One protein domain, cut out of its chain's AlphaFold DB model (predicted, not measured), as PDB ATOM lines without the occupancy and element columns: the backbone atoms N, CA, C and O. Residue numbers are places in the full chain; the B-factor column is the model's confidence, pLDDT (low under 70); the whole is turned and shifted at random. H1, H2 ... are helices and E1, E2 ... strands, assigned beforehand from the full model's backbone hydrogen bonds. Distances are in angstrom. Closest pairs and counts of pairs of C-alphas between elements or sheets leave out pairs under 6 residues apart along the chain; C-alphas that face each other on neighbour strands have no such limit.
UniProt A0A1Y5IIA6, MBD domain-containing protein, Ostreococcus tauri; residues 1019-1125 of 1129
ATOM      1  N   VAL A1019     247.383 249.428 284.253       84.69
ATOM      2  CA  VAL A1019     248.112 250.103 285.332       84.69
ATOM      3  C   VAL A1019     247.718 249.538 286.702       84.69
ATOM      4  O   VAL A1019     248.585 249.297 287.534       84.69
ATOM      5  N   VAL A1020     246.431 249.254 286.931       85.56
ATOM      6  CA  VAL A1020     245.928 248.665 288.186       85.56
ATOM      7  C   VAL A1020     246.461 247.245 288.371       85.56
ATOM      8  O   VAL A1020     246.915 246.896 289.462       85.56
ATOM      9  N   ASP A1021     246.448 246.440 287.308       84.31
ATOM     10  CA  ASP A1021     246.964 245.069 287.352       84.31
ATOM     11  C   ASP A1021     248.496 245.056 287.524       84.31
ATOM     12  O   ASP A1021     249.012 244.284 288.334       84.31
ATOM     13  N   SER A1022     249.213 245.987 286.879       86.81
ATOM     14  CA  SER A1022     250.646 246.222 287.121       86.81
ATOM     15  C   SER A1022     250.932 246.576 288.582       86.81
ATOM     16  O   SER A1022     251.788 245.950 289.199       86.81
ATOM     17  N   ILE A1023     250.186 247.520 289.176       87.88
ATOM     18  CA  ILE A1023     250.363 247.931 290.583       87.88
ATOM     19  C   ILE A1023     250.124 246.761 291.542       87.88
ATOM     20  O   ILE A1023     250.876 246.597 292.503       87.88
ATOM     21  N   ARG A1024     249.114 245.923 291.283       86.81
ATOM     22  CA  ARG A1024     248.831 244.724 292.091       86.81
ATOM     23  C   ARG A1024     249.927 243.662 291.991       86.81
ATOM     24  O   ARG A1024     250.139 242.949 292.967       86.81
ATOM     25  N   ALA A1025     250.627 243.580 290.859       87.88
ATOM     26  CA  ALA A1025     251.748 242.664 290.649       87.88
ATOM     27  C   ALA A1025     253.082 243.145 291.262       87.88
ATOM     28  O   ALA A1025     254.010 242.344 291.387       87.88
ATOM     29  N   LEU A1026     253.201 244.422 291.652       88.88
ATOM     30  CA  LEU A1026     254.415 244.958 292.276       88.88
ATOM     31  C   LEU A1026     254.724 244.295 293.639       88.88
ATOM     32  O   LEU A1026     253.807 244.033 294.422       88.88
ATOM     33  N   PRO A1027     256.010 244.143 294.009       90.75
ATOM     34  CA  PRO A1027     256.423 243.830 295.375       90.75
ATOM     35  C   PRO A1027     255.863 244.817 296.412       90.75
ATOM     36  O   PRO A1027     255.828 246.027 296.175       90.75
ATOM     37  N   GLN A1028     255.528 244.328 297.612       87.69
ATOM     38  CA  GLN A1028     254.931 245.138 298.691       87.69
ATOM     39  C   GLN A1028     255.727 246.412 299.027       87.69
ATOM     40  O   GLN A1028     255.136 247.460 299.272       87.69
ATOM     41  N   MET A1029     257.063 246.364 298.991       87.94
ATOM     42  CA  MET A1029     257.892 247.549 299.252       87.94
ATOM     43  C   MET A1029     257.746 248.613 298.152       87.94
ATOM     44  O   MET A1029     257.691 249.802 298.456       87.94
ATOM     45  N   GLN A1030     257.601 248.210 296.886       90.62
ATOM     46  CA  GLN A1030     257.338 249.135 295.777       90.62
ATOM     47  C   GLN A1030     255.913 249.702 295.852       90.62
ATOM     48  O   GLN A1030     255.723 250.901 295.646       90.62
ATOM     49  N   GLN A1031     254.928 248.888 296.250       90.25
ATOM     50  CA  GLN A1031     253.568 249.356 296.560       90.25
ATOM     51  C   GLN A1031     253.564 250.376 297.711       90.25
ATOM     52  O   GLN A1031     252.837 251.365 297.646       90.25
ATOM     53  N   LEU A1032     254.412 250.203 298.732       89.31
ATOM     54  CA  LEU A1032     254.552 251.133 299.858       89.31
ATOM     55  C   LEU A1032     255.208 252.463 299.452       89.31
ATOM     56  O   LEU A1032     254.750 253.526 299.881       89.31
ATOM     57  N   VAL A1033     256.222 252.431 298.580       90.94
ATOM     58  CA  VAL A1033     256.805 253.642 297.969       90.94
ATOM     59  C   VAL A1033     255.766 254.362 297.102       90.94
ATOM     60  O   VAL A1033     255.573 255.568 297.262       90.94
ATOM     61  N   LEU A1034     255.026 253.639 296.254       90.75
ATOM     62  CA  LEU A1034     253.973 254.206 295.403       90.75
ATOM     63  C   LEU A1034     252.811 254.792 296.224       90.75
ATOM     64  O   LEU A1034     252.350 255.893 295.933       90.75
ATOM     65  N   CYS A1035     252.380 254.113 297.290       89.06
ATOM     66  CA  CYS A1035     251.394 254.608 298.253       89.06
ATOM     67  C   CYS A1035     251.879 255.891 298.948       89.06
ATOM     68  O   CYS A1035     251.115 256.844 299.114       89.06
ATOM     69  N   SER A1036     253.158 255.942 299.335       88.75
ATOM     70  CA  SER A1036     253.777 257.135 299.931       88.75
ATOM     71  C   SER A1036     253.821 258.301 298.940       88.75
ATOM     72  O   SER A1036     253.556 259.439 299.326       88.75
ATOM     73  N   ALA A1037     254.082 258.016 297.660       89.44
ATOM     74  CA  ALA A1037     254.075 259.002 296.584       89.44
ATOM     75  C   ALA A1037     252.666 259.528 296.315       89.44
ATOM     76  O   ALA A1037     252.452 260.734 296.386       89.44
ATOM     77  N   ALA A1038     251.694 258.643 296.083       89.31
ATOM     78  CA  ALA A1038     250.298 259.004 295.851       89.31
ATOM     79  C   ALA A1038     249.749 259.892 296.980       89.31
ATOM     80  O   ALA A1038     249.168 260.942 296.708       89.31
ATOM     81  N   LYS A1039     250.035 259.542 298.243       86.81
ATOM     82  CA  LYS A1039     249.747 260.395 299.404       86.81
ATOM     83  C   LYS A1039     250.427 261.758 299.341       86.81
ATOM     84  O   LYS A1039     249.774 262.758 299.619       86.81
ATOM     85  N   LEU A1040     251.729 261.808 299.050       87.56
ATOM     86  CA  LEU A1040     252.484 263.060 299.002       87.56
ATOM     87  C   LEU A1040     251.892 263.999 297.945       87.56
ATOM     88  O   LEU A1040     251.500 265.111 298.288       87.56
ATOM     89  N   PHE A1041     251.735 263.515 296.710       87.94
ATOM     90  CA  PHE A1041     251.142 264.264 295.599       87.94
ATOM     91  C   PHE A1041     249.711 264.737 295.912       87.94
ATOM     92  O   PHE A1041     249.397 265.898 295.667       87.94
ATOM     93  N   HIS A1042     248.871 263.900 296.530       85.44
ATOM     94  CA  HIS A1042     247.515 264.296 296.935       85.44
ATOM     95  C   HIS A1042     247.508 265.338 298.070       85.44
ATOM     96  O   HIS A1042     246.738 266.289 298.025       85.44
ATOM     97  N   SER A1043     248.385 265.198 299.072       81.62
ATOM     98  CA  SER A1043     248.437 266.110 300.230       81.62
ATOM     99  C   SER A1043     249.085 267.470 299.951       81.62
ATOM    100  O   SER A1043     248.789 268.431 300.653       81.62
ATOM    101  N   VAL A1044     249.981 267.552 298.961       81.31
ATOM    102  CA  VAL A1044     250.726 268.778 298.617       81.31
ATOM    103  C   VAL A1044     250.152 269.463 297.368       81.31
ATOM    104  O   VAL A1044     250.383 270.650 297.163       81.31
ATOM    105  N   GLY A1045     249.400 268.744 296.525       77.25
ATOM    106  CA  GLY A1045     248.766 269.288 295.316       77.25
ATOM    107  C   GLY A1045     249.734 269.667 294.184       77.25
ATOM    108  O   GLY A1045     249.308 270.188 293.156       77.25
ATOM    109  N   THR A1046     251.035 269.417 294.344       80.50
ATOM    110  CA  THR A1046     252.063 269.723 293.341       80.50
ATOM    111  C   THR A1046     252.135 268.655 292.252       80.50
ATOM    112  O   THR A1046     251.864 267.482 292.482       80.50
ATOM    113  N   VAL A1047     252.541 269.048 291.042       81.12
ATOM    114  CA  VAL A1047     252.703 268.125 289.898       81.12
ATOM    115  C   VAL A1047     254.062 267.403 289.918       81.12
ATOM    116  O   VAL A1047     254.210 266.337 289.322       81.12
ATOM    117  N   GLU A1048     255.056 267.967 290.607       85.88
ATOM    118  CA  GLU A1048     256.409 267.419 290.757       85.88
ATOM    119  C   GLU A1048     256.872 267.543 292.218       85.88
ATOM    120  O   GLU A1048     256.566 268.525 292.894       85.88
ATOM    121  N   THR A1049     257.635 266.562 292.700       87.12
ATOM    122  CA  THR A1049     258.284 266.560 294.029       87.12
ATOM    123  C   THR A1049     259.751 266.135 293.899       87.12
ATOM    124  O   THR A1049     260.194 265.800 292.802       87.12
ATOM    125  N   THR A1050     260.555 266.168 294.969       90.38
ATOM    126  CA  THR A1050     261.935 265.636 294.930       90.38
ATOM    127  C   THR A1050     262.015 264.263 295.585       90.38
ATOM    128  O   THR A1050     261.325 263.993 296.573       90.38
ATOM    129  N   THR A1051     262.901 263.399 295.087       90.00
ATOM    130  CA  THR A1051     263.093 262.045 295.630       90.00
ATOM    131  C   THR A1051     263.462 262.059 297.118       90.00
ATOM    132  O   THR A1051     263.029 261.182 297.858       90.00
ATOM    133  N   GLY A1052     264.172 263.093 297.590       88.69
ATOM    134  CA  GLY A1052     264.416 263.322 299.017       88.69
ATOM    135  C   GLY A1052     263.141 263.550 299.834       88.69
ATOM    136  O   GLY A1052     262.940 262.876 300.839       88.69
ATOM    137  N   THR A1053     262.243 264.437 299.386       89.19
ATOM    138  CA  THR A1053     260.955 264.655 300.080       89.19
ATOM    139  C   THR A1053     260.075 263.406 300.088       89.19
ATOM    140  O   THR A1053     259.388 263.145 301.076       89.19
ATOM    141  N   LEU A1054     260.141 262.589 299.028       91.06
ATOM    142  CA  LEU A1054     259.446 261.307 298.994       91.06
ATOM    143  C   LEU A1054     260.050 260.297 299.974       91.06
ATOM    144  O   LEU A1054     259.293 259.653 300.696       91.06
ATOM    145  N   HIS A1055     261.379 260.173 300.028       91.88
ATOM    146  CA  HIS A1055     262.071 259.305 300.983       91.88
ATOM    147  C   HIS A1055     261.690 259.650 302.428       91.88
ATOM    148  O   HIS A1055     261.306 258.775 303.202       91.88
ATOM    149  N   ASP A1056     261.731 260.936 302.782       90.12
ATOM    150  CA  ASP A1056     261.432 261.384 304.142       90.12
ATOM    151  C   ASP A1056     259.954 261.109 304.503       90.12
ATOM    152  O   ASP A1056     259.649 260.683 305.619       90.12
ATOM    153  N   ARG A1057     259.025 261.230 303.538       88.06
ATOM    154  CA  ARG A1057     257.614 260.840 303.722       88.06
ATOM    155  C   ARG A1057     257.419 259.323 303.804       88.06
ATOM    156  O   ARG A1057     256.618 258.871 304.620       88.06
ATOM    157  N   TYR A1058     258.151 258.549 303.007       90.88
ATOM    158  CA  TYR A1058     258.162 257.084 303.028       90.88
ATOM    159  C   TYR A1058     258.652 256.544 304.379       90.88
ATOM    160  O   TYR A1058     258.008 255.673 304.952       90.88
ATOM    161  N   VAL A1059     259.712 257.120 304.953       90.56
ATOM    162  CA  VAL A1059     260.203 256.775 306.300       90.56
ATOM    163  C   VAL A1059     259.123 256.978 307.368       90.56
ATOM    164  O   VAL A1059     258.930 256.111 308.222       90.56
ATOM    165  N   VAL A1060     258.373 258.085 307.313       88.31
ATOM    166  CA  VAL A1060     257.228 258.315 308.215       88.31
ATOM    167  C   VAL A1060     256.143 257.253 308.003       88.31
ATOM    168  O   VAL A1060     255.659 256.677 308.973       88.31
ATOM    169  N   VAL A1061     255.803 256.945 306.748       87.44
ATOM    170  CA  VAL A1061     254.807 255.920 306.394       87.44
ATOM    171  C   VAL A1061     255.214 254.528 306.897       87.44
ATOM    172  O   VAL A1061     254.385 253.852 307.499       87.44
ATOM    173  N   CYS A1062     256.477 254.121 306.739       88.12
ATOM    174  CA  CYS A1062     257.013 252.862 307.269       88.12
ATOM    175  C   CYS A1062     256.903 252.779 308.796       88.12
ATOM    176  O   CYS A1062     256.463 251.760 309.324       88.12
ATOM    177  N   LYS A1063     257.226 253.872 309.501       87.62
ATOM    178  CA  LYS A1063     257.118 253.961 310.968       87.62
ATOM    179  C   LYS A1063     255.673 253.850 311.446       87.62
ATOM    180  O   LYS A1063     255.412 253.092 312.372       87.62
ATOM    181  N   THR A1064     254.730 254.523 310.786       84.12
ATOM    182  CA  THR A1064     253.289 254.364 311.062       84.12
ATOM    183  C   THR A1064     252.785 252.952 310.736       84.12
ATOM    184  O   THR A1064     251.897 252.450 311.414       84.12
ATOM    185  N   ALA A1065     253.356 252.299 309.721       82.19
ATOM    186  CA  ALA A1065     252.991 250.946 309.301       82.19
ATOM    187  C   ALA A1065     253.624 249.817 310.140       82.19
ATOM    188  O   ALA A1065     253.270 248.656 309.945       82.19
ATOM    189  N   GLY A1066     254.597 250.122 311.007       83.44
ATOM    190  CA  GLY A1066     255.401 249.113 311.710       83.44
ATOM    191  C   GLY A1066     256.353 248.313 310.804       83.44
ATOM    192  O   GLY A1066     256.818 247.245 311.200       83.44
ATOM    193  N   VAL A1067     256.647 248.798 309.592       87.38
ATOM    194  CA  VAL A1067     257.511 248.115 308.612       87.38
ATOM    195  C   VAL A1067     258.939 248.650 308.693       87.38
ATOM    196  O   VAL A1067     259.160 249.855 308.815       87.38
ATOM    197  N   LYS A1068     259.929 247.753 308.595       87.44
ATOM    198  CA  LYS A1068     261.349 248.127 308.560       87.44
ATOM    199  C   LYS A1068     261.644 248.999 307.331       87.44
ATOM    200  O   LYS A1068     261.390 248.594 306.199       87.44
ATOM    201  N   GLU A1069     262.216 250.175 307.567       85.50
ATOM    202  CA  GLU A1069     262.654 251.090 306.511       85.50
ATOM    203  C   GLU A1069     263.795 250.498 305.656       85.50
ATOM    204  O   GLU A1069     264.641 249.744 306.145       85.50
ATOM    205  N   LEU A1070     263.789 250.829 304.359       86.56
ATOM    206  CA  LEU A1070     264.859 250.488 303.414       86.56
ATOM    207  C   LEU A1070     266.014 251.482 303.550       86.56
ATOM    208  O   LEU A1070     265.802 252.628 303.951       86.56
ATOM    209  N   SER A1071     267.222 251.084 303.151       88.25
ATOM    210  CA  SER A1071     268.316 252.045 302.991       88.25
ATOM    211  C   SER A1071     268.032 253.023 301.842       88.25
ATOM    212  O   SER A1071     267.285 252.719 300.910       88.25
ATOM    213  N   GLN A1072     268.665 254.200 301.875       86.56
ATOM    214  CA  GLN A1072     268.471 255.228 300.843       86.56
ATOM    215  C   GLN A1072     268.793 254.707 299.431       86.56
ATOM    216  O   GLN A1072     268.039 254.975 298.499       86.56
ATOM    217  N   GLY A1073     269.859 253.911 299.275       85.12
ATOM    218  CA  GLY A1073     270.231 253.309 297.989       85.12
ATOM    219  C   GLY A1073     269.189 252.314 297.465       85.12
ATOM    220  O   GLY A1073     268.801 252.380 296.301       85.12
ATOM    221  N   GLU A1074     268.671 251.437 298.328       89.31
ATOM    222  CA  GLU A1074     267.585 250.512 297.967       89.31
ATOM    223  C   GLU A1074     266.304 251.268 297.600       89.31
ATOM    224  O   GLU A1074     265.645 250.923 296.621       89.31
ATOM    225  N   PHE A1075     265.970 252.332 298.334       91.38
ATOM    226  CA  PHE A1075     264.826 253.188 298.031       91.38
ATOM    227  C   PHE A1075     264.952 253.868 296.656       91.38
ATOM    228  O   PHE A1075     263.986 253.869 295.889       91.38
ATOM    229  N   TYR A1076     266.131 254.394 296.303       90.19
ATOM    230  CA  TYR A1076     266.367 254.950 294.966       90.19
ATOM    231  C   TYR A1076     266.251 253.873 293.878       90.19
ATOM    232  O   TYR A1076     265.595 254.118 292.867       90.19
ATOM    233  N   ASN A1077     266.763 252.660 294.110       89.88
ATOM    234  CA  ASN A1077     266.587 251.531 293.188       89.88
ATOM    235  C   ASN A1077     265.106 251.144 293.007       89.88
ATOM    236  O   ASN A1077     264.689 250.835 291.894       89.88
ATOM    237  N   MET A1078     264.287 251.204 294.065       90.19
ATOM    238  CA  MET A1078     262.834 250.997 293.955       90.19
ATOM    239  C   MET A1078     262.137 252.130 293.187       90.19
ATOM    240  O   MET A1078     261.186 251.863 292.459       90.19
ATOM    241  N   CYS A1079     262.610 253.377 293.297       90.44
ATOM    242  CA  CYS A1079     262.100 254.486 292.485       90.44
ATOM    243  C   CYS A1079     262.427 254.303 290.994       90.44
ATOM    244  O   CYS A1079     261.559 254.556 290.163       90.44
ATOM    245  N   THR A1080     263.628 253.814 290.661       89.75
ATOM    246  CA  THR A1080     264.006 253.453 289.284       89.75
ATOM    247  C   THR A1080     263.156 252.292 288.759       89.75
ATOM    248  O   THR A1080     262.607 252.393 287.673       89.75
ATOM    249  N   ALA A1081     262.925 251.241 289.554       90.75
ATOM    250  CA  ALA A1081     262.050 250.134 289.148       90.75
ATOM    251  C   ALA A1081     260.590 250.581 288.900       90.75
ATOM    252  O   ALA A1081     259.928 250.101 287.982       90.75
ATOM    253  N   LEU A1082     260.076 251.541 289.681       90.81
ATOM    254  CA  LEU A1082     258.767 252.166 289.432       90.81
ATOM    255  C   LEU A1082     258.742 253.042 288.162       90.81
ATOM    256  O   LEU A1082     257.660 253.285 287.619       90.81
ATOM    257  N   GLU A1083     259.902 253.501 287.686       91.88
ATOM    258  CA  GLU A1083     260.075 254.169 286.391       91.88
ATOM    259  C   GLU A1083     260.196 253.181 285.228       91.88
ATOM    260  O   GLU A1083     259.569 253.410 284.194       91.88
ATOM    261  N   ASP A1084     260.860 252.038 285.412       89.88
ATOM    262  CA  ASP A1084     260.856 250.936 284.438       89.88
ATOM    263  C   ASP A1084     259.428 250.396 284.204       89.88
ATOM    264  O   ASP A1084     259.051 250.054 283.082       89.88
ATOM    265  N   HIS A1085     258.585 250.399 285.245       87.50
ATOM    266  CA  HIS A1085     257.145 250.115 285.151       87.50
ATOM    267  C   HIS A1085     256.290 251.298 284.638       87.50
ATOM    268  O   HIS A1085     255.066 251.178 284.564       87.50
ATOM    269  N   ALA A1086     256.899 252.437 284.292       87.94
ATOM    270  CA  ALA A1086     256.256 253.671 283.821       87.94
ATOM    271  C   ALA A1086     255.186 254.274 284.764       87.94
ATOM    272  O   ALA A1086     254.344 255.067 284.336       87.94
ATOM    273  N   LEU A1087     255.217 253.937 286.059       89.38
ATOM    274  CA  LEU A1087     254.269 254.436 287.068       89.38
ATOM    275  C   LEU A1087     254.710 255.795 287.634       89.38
ATOM    276  O   LEU A1087     253.889 256.657 287.968       89.38
ATOM    277  N   VAL A1088     256.023 255.995 287.723       90.31
ATOM    278  CA  VAL A1088     256.689 257.227 288.154       90.31
ATOM    279  C   VAL A1088     257.687 257.631 287.068       90.31
ATOM    280  O   VAL A1088     258.209 256.786 286.358       90.31
ATOM    281  N   LYS A1089     257.958 258.925 286.916       91.00
ATOM    282  CA  LYS A1089     259.040 259.441 286.070       91.00
ATOM    283  C   LYS A1089     260.082 260.128 286.944       91.00
ATOM    284  O   LYS A1089     259.712 261.003 287.733       91.00
ATOM    285  N   VAL A1090     261.354 259.772 286.786       89.69
ATOM    286  CA  VAL A1090     262.491 260.324 287.528       89.69
ATOM    287  C   VAL A1090     263.306 261.246 286.616       89.69
ATOM    288  O   VAL A1090     263.821 260.881 285.562       89.69
ATOM    289  N   GLY A1091     263.432 262.505 287.018       85.75
ATOM    290  CA  GLY A1091     264.265 263.492 286.347       85.75
ATOM    291  C   GLY A1091     265.752 263.233 286.583       85.75
ATOM    292  O   GLY A1091     266.169 262.871 287.684       85.75
ATOM    293  N   LYS A1092     266.573 263.491 285.561       83.25
ATOM    294  CA  LYS A1092     268.035 263.441 285.676       83.25
ATOM    295  C   LYS A1092     268.531 264.596 286.553       83.25
ATOM    296  O   LYS A1092     268.174 265.747 286.318       83.25
ATOM    297  N   SER A1093     269.353 264.284 287.551       82.94
ATOM    298  CA  SER A1093     270.032 265.244 288.429       82.94
ATOM    299  C   SER A1093     271.332 264.614 288.926       82.94
ATOM    300  O   SER A1093     271.386 263.396 289.081       82.94
ATOM    301  N   GLY A1094     272.365 265.423 289.175       72.81
ATOM    302  CA  GLY A1094     273.666 264.934 289.657       72.81
ATOM    303  C   GLY A1094     273.638 264.390 291.091       72.81
ATOM    304  O   GLY A1094     274.514 263.619 291.460       72.81
ATOM    305  N   ASN A1095     272.618 264.756 291.877       81.88
ATOM    306  CA  ASN A1095     272.381 264.241 293.224       81.88
ATOM    307  C   ASN A1095     271.040 263.499 293.273       81.88
ATOM    308  O   ASN A1095     269.996 264.092 292.995       81.88
ATOM    309  N   ASP A1096     271.045 262.243 293.724       80.94
ATOM    310  CA  ASP A1096     269.855 261.375 293.739       80.94
ATOM    311  C   ASP A1096     268.707 261.929 294.590       80.94
ATOM    312  O   ASP A1096     267.548 261.899 294.171       80.94
ATOM    313  N   ARG A1097     269.036 262.566 295.722       86.00
ATOM    314  CA  ARG A1097     268.076 263.274 296.590       86.00
ATOM    315  C   ARG A1097     267.364 264.436 295.873       86.00
ATOM    316  O   ARG A1097     266.223 264.750 296.210       86.00
ATOM    317  N   MET A1098     268.028 265.052 294.890       85.94
ATOM    318  CA  MET A1098     267.560 266.214 294.120       85.94
ATOM    319  C   MET A1098     267.006 265.840 292.738       85.94
ATOM    320  O   MET A1098     266.694 266.730 291.942       85.94
ATOM    321  N   ARG A1099     266.874 264.546 292.421       89.31
ATOM    322  CA  ARG A1099     266.092 264.112 291.259       89.31
ATOM    323  C   ARG A1099     264.631 264.515 291.472       89.31
ATOM    324  O   ARG A1099     264.096 264.417 292.578       89.31
ATOM    325  N   LYS A1100     263.995 265.014 290.413       89.69
ATOM    326  CA  LYS A1100     262.565 265.338 290.421       89.69
ATOM    327  C   LYS A1100     261.752 264.076 290.158       89.69
ATOM    328  O   LYS A1100     262.132 263.288 289.303       89.69
ATOM    329  N   LEU A1101     260.628 263.911 290.837       90.56
ATOM    330  CA  LEU A1101     259.673 262.832 290.620       90.56
ATOM    331  C   LEU A1101     258.352 263.394 290.118       90.56
ATOM    332  O   LEU A1101     257.860 264.400 290.633       90.56
ATOM    333  N   LYS A1102     257.746 262.691 289.160       90.50
ATOM    334  CA  LYS A1102     256.387 262.949 288.681       90.50
ATOM    335  C   LYS A1102     255.612 261.643 288.570       90.50
ATOM    336  O   LYS A1102     256.005 260.759 287.810       90.50
ATOM    337  N   LEU A1103     254.503 261.533 289.294       89.75
ATOM    338  CA  LEU A1103     253.592 260.394 289.184       89.75
ATOM    339  C   LEU A1103     252.927 260.401 287.792       89.75
ATOM    340  O   LEU A1103     252.439 261.442 287.354       89.75
ATOM    341  N   GLN A1104     252.943 259.270 287.080       88.88
ATOM    342  CA  GLN A1104     252.219 259.106 285.806       88.88
ATOM    343  C   GLN A1104     250.805 258.539 286.018       88.88
ATOM    344  O   GLN A1104     249.931 258.715 285.172       88.88
ATOM    345  N   VAL A1105     250.580 257.868 287.150       87.56
ATOM    346  CA  VAL A1105     249.306 257.235 287.512       87.56
ATOM    347  C   VAL A1105     248.388 258.214 288.249       87.56
ATOM    348  O   VAL A1105     248.853 259.072 289.001       87.56
ATOM    349  N   LYS A1106     247.070 258.073 288.078       87.44
ATOM    350  CA  LYS A1106     246.083 258.820 288.870       87.44
ATOM    351  C   LYS A1106     246.021 258.298 290.305       87.44
ATOM    352  O   LYS A1106     246.162 257.102 290.542       87.44
ATOM    353  N   TYR A1107     245.726 259.184 291.252       87.12
ATOM    354  CA  TYR A1107     245.527 258.809 292.655       87.12
ATOM    355  C   TYR A1107     244.476 257.692 292.809       87.12
ATOM    356  O   TYR A1107     244.744 256.678 293.450       87.12
ATOM    357  N   ASP A1108     243.338 257.829 292.123       86.88
ATOM    358  CA  ASP A1108     242.216 256.885 292.195       86.88
ATOM    359  C   ASP A1108     242.579 255.479 291.691       86.88
ATOM    360  O   ASP A1108     242.151 254.491 292.281       86.88
ATOM    361  N   ASP A1109     243.416 255.367 290.652       86.94
ATOM    362  CA  ASP A1109     243.906 254.076 290.145       86.94
ATOM    363  C   ASP A1109     244.805 253.377 291.184       86.94
ATOM    364  O   ASP A1109     244.704 252.165 291.380       86.94
ATOM    365  N   VAL A1110     245.656 254.135 291.894       87.12
ATOM    366  CA  VAL A1110     246.507 253.602 292.977       87.12
ATOM    367  C   VAL A1110     245.652 253.153 294.166       87.12
ATOM    368  O   VAL A1110     245.873 252.066 294.702       87.12
ATOM    369  N   VAL A1111     244.644 253.942 294.551       87.00
ATOM    370  CA  VAL A1111     243.690 253.568 295.607       87.00
ATOM    371  C   VAL A1111     242.908 252.315 295.206       87.00
ATOM    372  O   VAL A1111     242.888 251.346 295.960       87.00
ATOM    373  N   PHE A1112     242.340 252.268 294.000       86.31
ATOM    374  CA  PHE A1112     241.572 251.122 293.503       86.31
ATOM    375  C   PHE A1112     242.416 249.840 293.355       86.31
ATOM    376  O   PHE A1112     241.917 248.720 293.538       86.31
ATOM    377  N   ALA A1113     243.709 249.978 293.053       85.44
ATOM    378  CA  ALA A1113     244.644 248.861 293.041       85.44
ATOM    379  C   ALA A1113     244.914 248.316 294.452       85.44
ATOM    380  O   ALA A1113     244.835 247.101 294.645       85.44
ATOM    381  N   LEU A1114     245.189 249.200 295.420       83.69
ATOM    382  CA  LEU A1114     245.688 248.847 296.755       83.69
ATOM    383  C   LEU A1114     244.600 248.656 297.832       83.69
ATOM    384  O   LEU A1114     244.866 248.004 298.839       83.69
ATOM    385  N   GLN A1115     243.371 249.146 297.630       76.31
ATOM    386  CA  GLN A1115     242.255 249.032 298.591       76.31
ATOM    387  C   GLN A1115     241.901 247.587 298.978       76.31
ATOM    388  O   GLN A1115     241.409 247.349 300.080       76.31
ATOM    389  N   GLY A1116     242.165 246.621 298.088       69.25
ATOM    390  CA  GLY A1116     241.934 245.194 298.338       69.25
ATOM    391  C   GLY A1116     242.898 244.581 299.359       69.25
ATOM    392  O   GLY A1116     242.681 243.461 299.809       69.25
ATOM    393  N   VAL A1117     243.952 245.305 299.745       78.25
ATOM    394  CA  VAL A1117     244.917 244.888 300.763       78.25
ATOM    395  C   VAL A1117     244.680 245.720 302.023       78.25
ATOM    396  O   VAL A1117     244.993 246.911 302.059       78.25
ATOM    397  N   HIS A1118     244.169 245.089 303.086       72.88
ATOM    398  CA  HIS A1118     243.824 245.758 304.354       72.88
ATOM    399  C   HIS A1118     244.940 246.664 304.909       72.88
ATOM    400  O   HIS A1118     244.660 247.752 305.411       72.88
ATOM    401  N   PHE A1119     246.200 246.242 304.763       80.19
ATOM    402  CA  PHE A1119     247.384 247.009 305.150       80.19
ATOM    403  C   PHE A1119     247.476 248.372 304.433       80.19
ATOM    404  O   PHE A1119     247.600 249.410 305.085       80.19
ATOM    405  N   PHE A1120     247.346 248.397 303.102       80.06
ATOM    406  CA  PHE A1120     247.417 249.643 302.333       80.06
ATOM    407  C   PHE A1120     246.151 250.495 302.458       80.06
ATOM    408  O   PHE A1120     246.253 251.718 302.401       80.06
ATOM    409  N   ARG A1121     244.978 249.891 302.696       74.12
ATOM    410  CA  ARG A1121     243.728 250.629 302.962       74.12
ATOM    411  C   ARG A1121     243.844 251.521 304.201       74.12
ATOM    412  O   ARG A1121     243.575 252.718 304.121       74.12
ATOM    413  N   ASN A1122     244.308 250.952 305.318       75.31
ATOM    414  CA  ASN A1122     244.513 251.689 306.568       75.31
ATOM    415  C   ASN A1122     245.569 252.787 306.401       75.31
ATOM    416  O   ASN A1122     245.422 253.878 306.946       75.31
ATOM    417  N   LEU A1123     246.611 252.522 305.604       74.12
ATOM    418  CA  LEU A1123     247.584 253.545 305.252       74.12
ATOM    419  C   LEU A1123     246.939 254.670 304.449       74.12
ATOM    420  O   LEU A1123     247.028 255.809 304.885       74.12
ATOM    421  N   LEU A1124     246.289 254.396 303.317       71.25
ATOM    422  CA  LEU A1124     245.709 255.415 302.431       71.25
ATOM    423  C   LEU A1124     244.636 256.293 303.103       71.25
ATOM    424  O   LEU A1124     244.363 257.375 302.595       71.25
ATOM    425  N   GLY A1125     244.090 255.886 304.255       63.28
ATOM    426  CA  GLY A1125     243.101 256.666 305.007       63.28
ATOM    427  C   GLY A1125     241.691 256.570 304.427       63.28
ATOM    428  O   GLY A1125     240.837 257.387 304.749       63.28
TER     429      GLY A1125
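This is residues 1019 to 1125 of the 1129 residues of the protein "MBD domain-containing protein" of Ostreococcus tauri (UniProt A0A1Y5IIA6). A rounded cluster of helices is built round H2, which runs through its middle: H3 crosses H2, H4 packs about perpendicular on its residues 1030 to 1034, and the helical hairpin of H5 and H6 packs along it, with H1 on H5. A small hairpin of two strands, E1 and E2, packs on H4 by E1, and the link between the strands reaches one extreme of the whole at Gly 1094. The printed part has 107 residues with six named helices and two named strands, in the order H1 H2 H3 H4 E1 E2 H5 H6; the sheet, E1 - E2, is antiparallel and the class is mostly helix. The whole is compact, with a radius of gyration of the C-alphas of 12.6 A and spans of 38 by 27 by 25 A.

H1, residues 1019 to 1025, is close to but not clearly touching H2, residues 1028 to 1044; the closest C-alphas, of Ile 1023 and Gln 1031, are 6.9 A apart. H2 is the hub, touching four helices. It touches H3, residues 1051 to 1065, at a steep tilt of 68 degrees, only just short of about perpendicular, with C-alphas 1036 and 1058 closest at 5.4 A. Residues 1030 to 1034 of H2 touch residues 1078 to 1082 of H4, residues 1072 to 1084, about perpendicular at 85 degrees; C-alphas 1030 and 1078 are closest at 6.1 A. E1, residues 1088 to 1090, and E2, residues 1100 to 1103, form an antiparallel hairpin, with N 1089 and O 1102 at 2.8 A and N 1102 and O 1089 at 3.0 A, both within hydrogen-bond range. Residues 1049 to 1050 also pair with residues 1100 to 1101 of E2, antiparallel. The closest C-alphas of H4 and E1, of Glu 1083 and Lys 1089, are 5.4 A apart. H5, residues 1107 to 1114, touches H1 at a shallow tilt of 30 degrees, the same way; C-alphas 1020 and 1113 are closest at 5.0 A. H5 touches H2 at 26 degrees, a shallow tilt, opposite ways, with C-alphas 1038 and 1107 closest at 5.7 A. H5 forms a helical hairpin with H6, residues 1118 to 1124, with C-alphas 1114 and 1120 closest at 5.9 A. H1 and H4 are apart. In all six helices every O i to N i+4 pair is within hydrogen-bond range.

H1 begins at C-alpha 1019, (248.112, 250.103, 285.332). H2 is 24.0 A long, H3 20.3 A and H4 18.6 A. H6 ends at C-alpha 1124, (245.709, 255.415, 302.431).

The two C-alphas farthest apart, of Gly 1094 and His 1118, are 38.4 A apart. The printed part has no cut and no long link. Mean pLDDT of the printed part is 86.1; residues 1116 and 1125 are under 70.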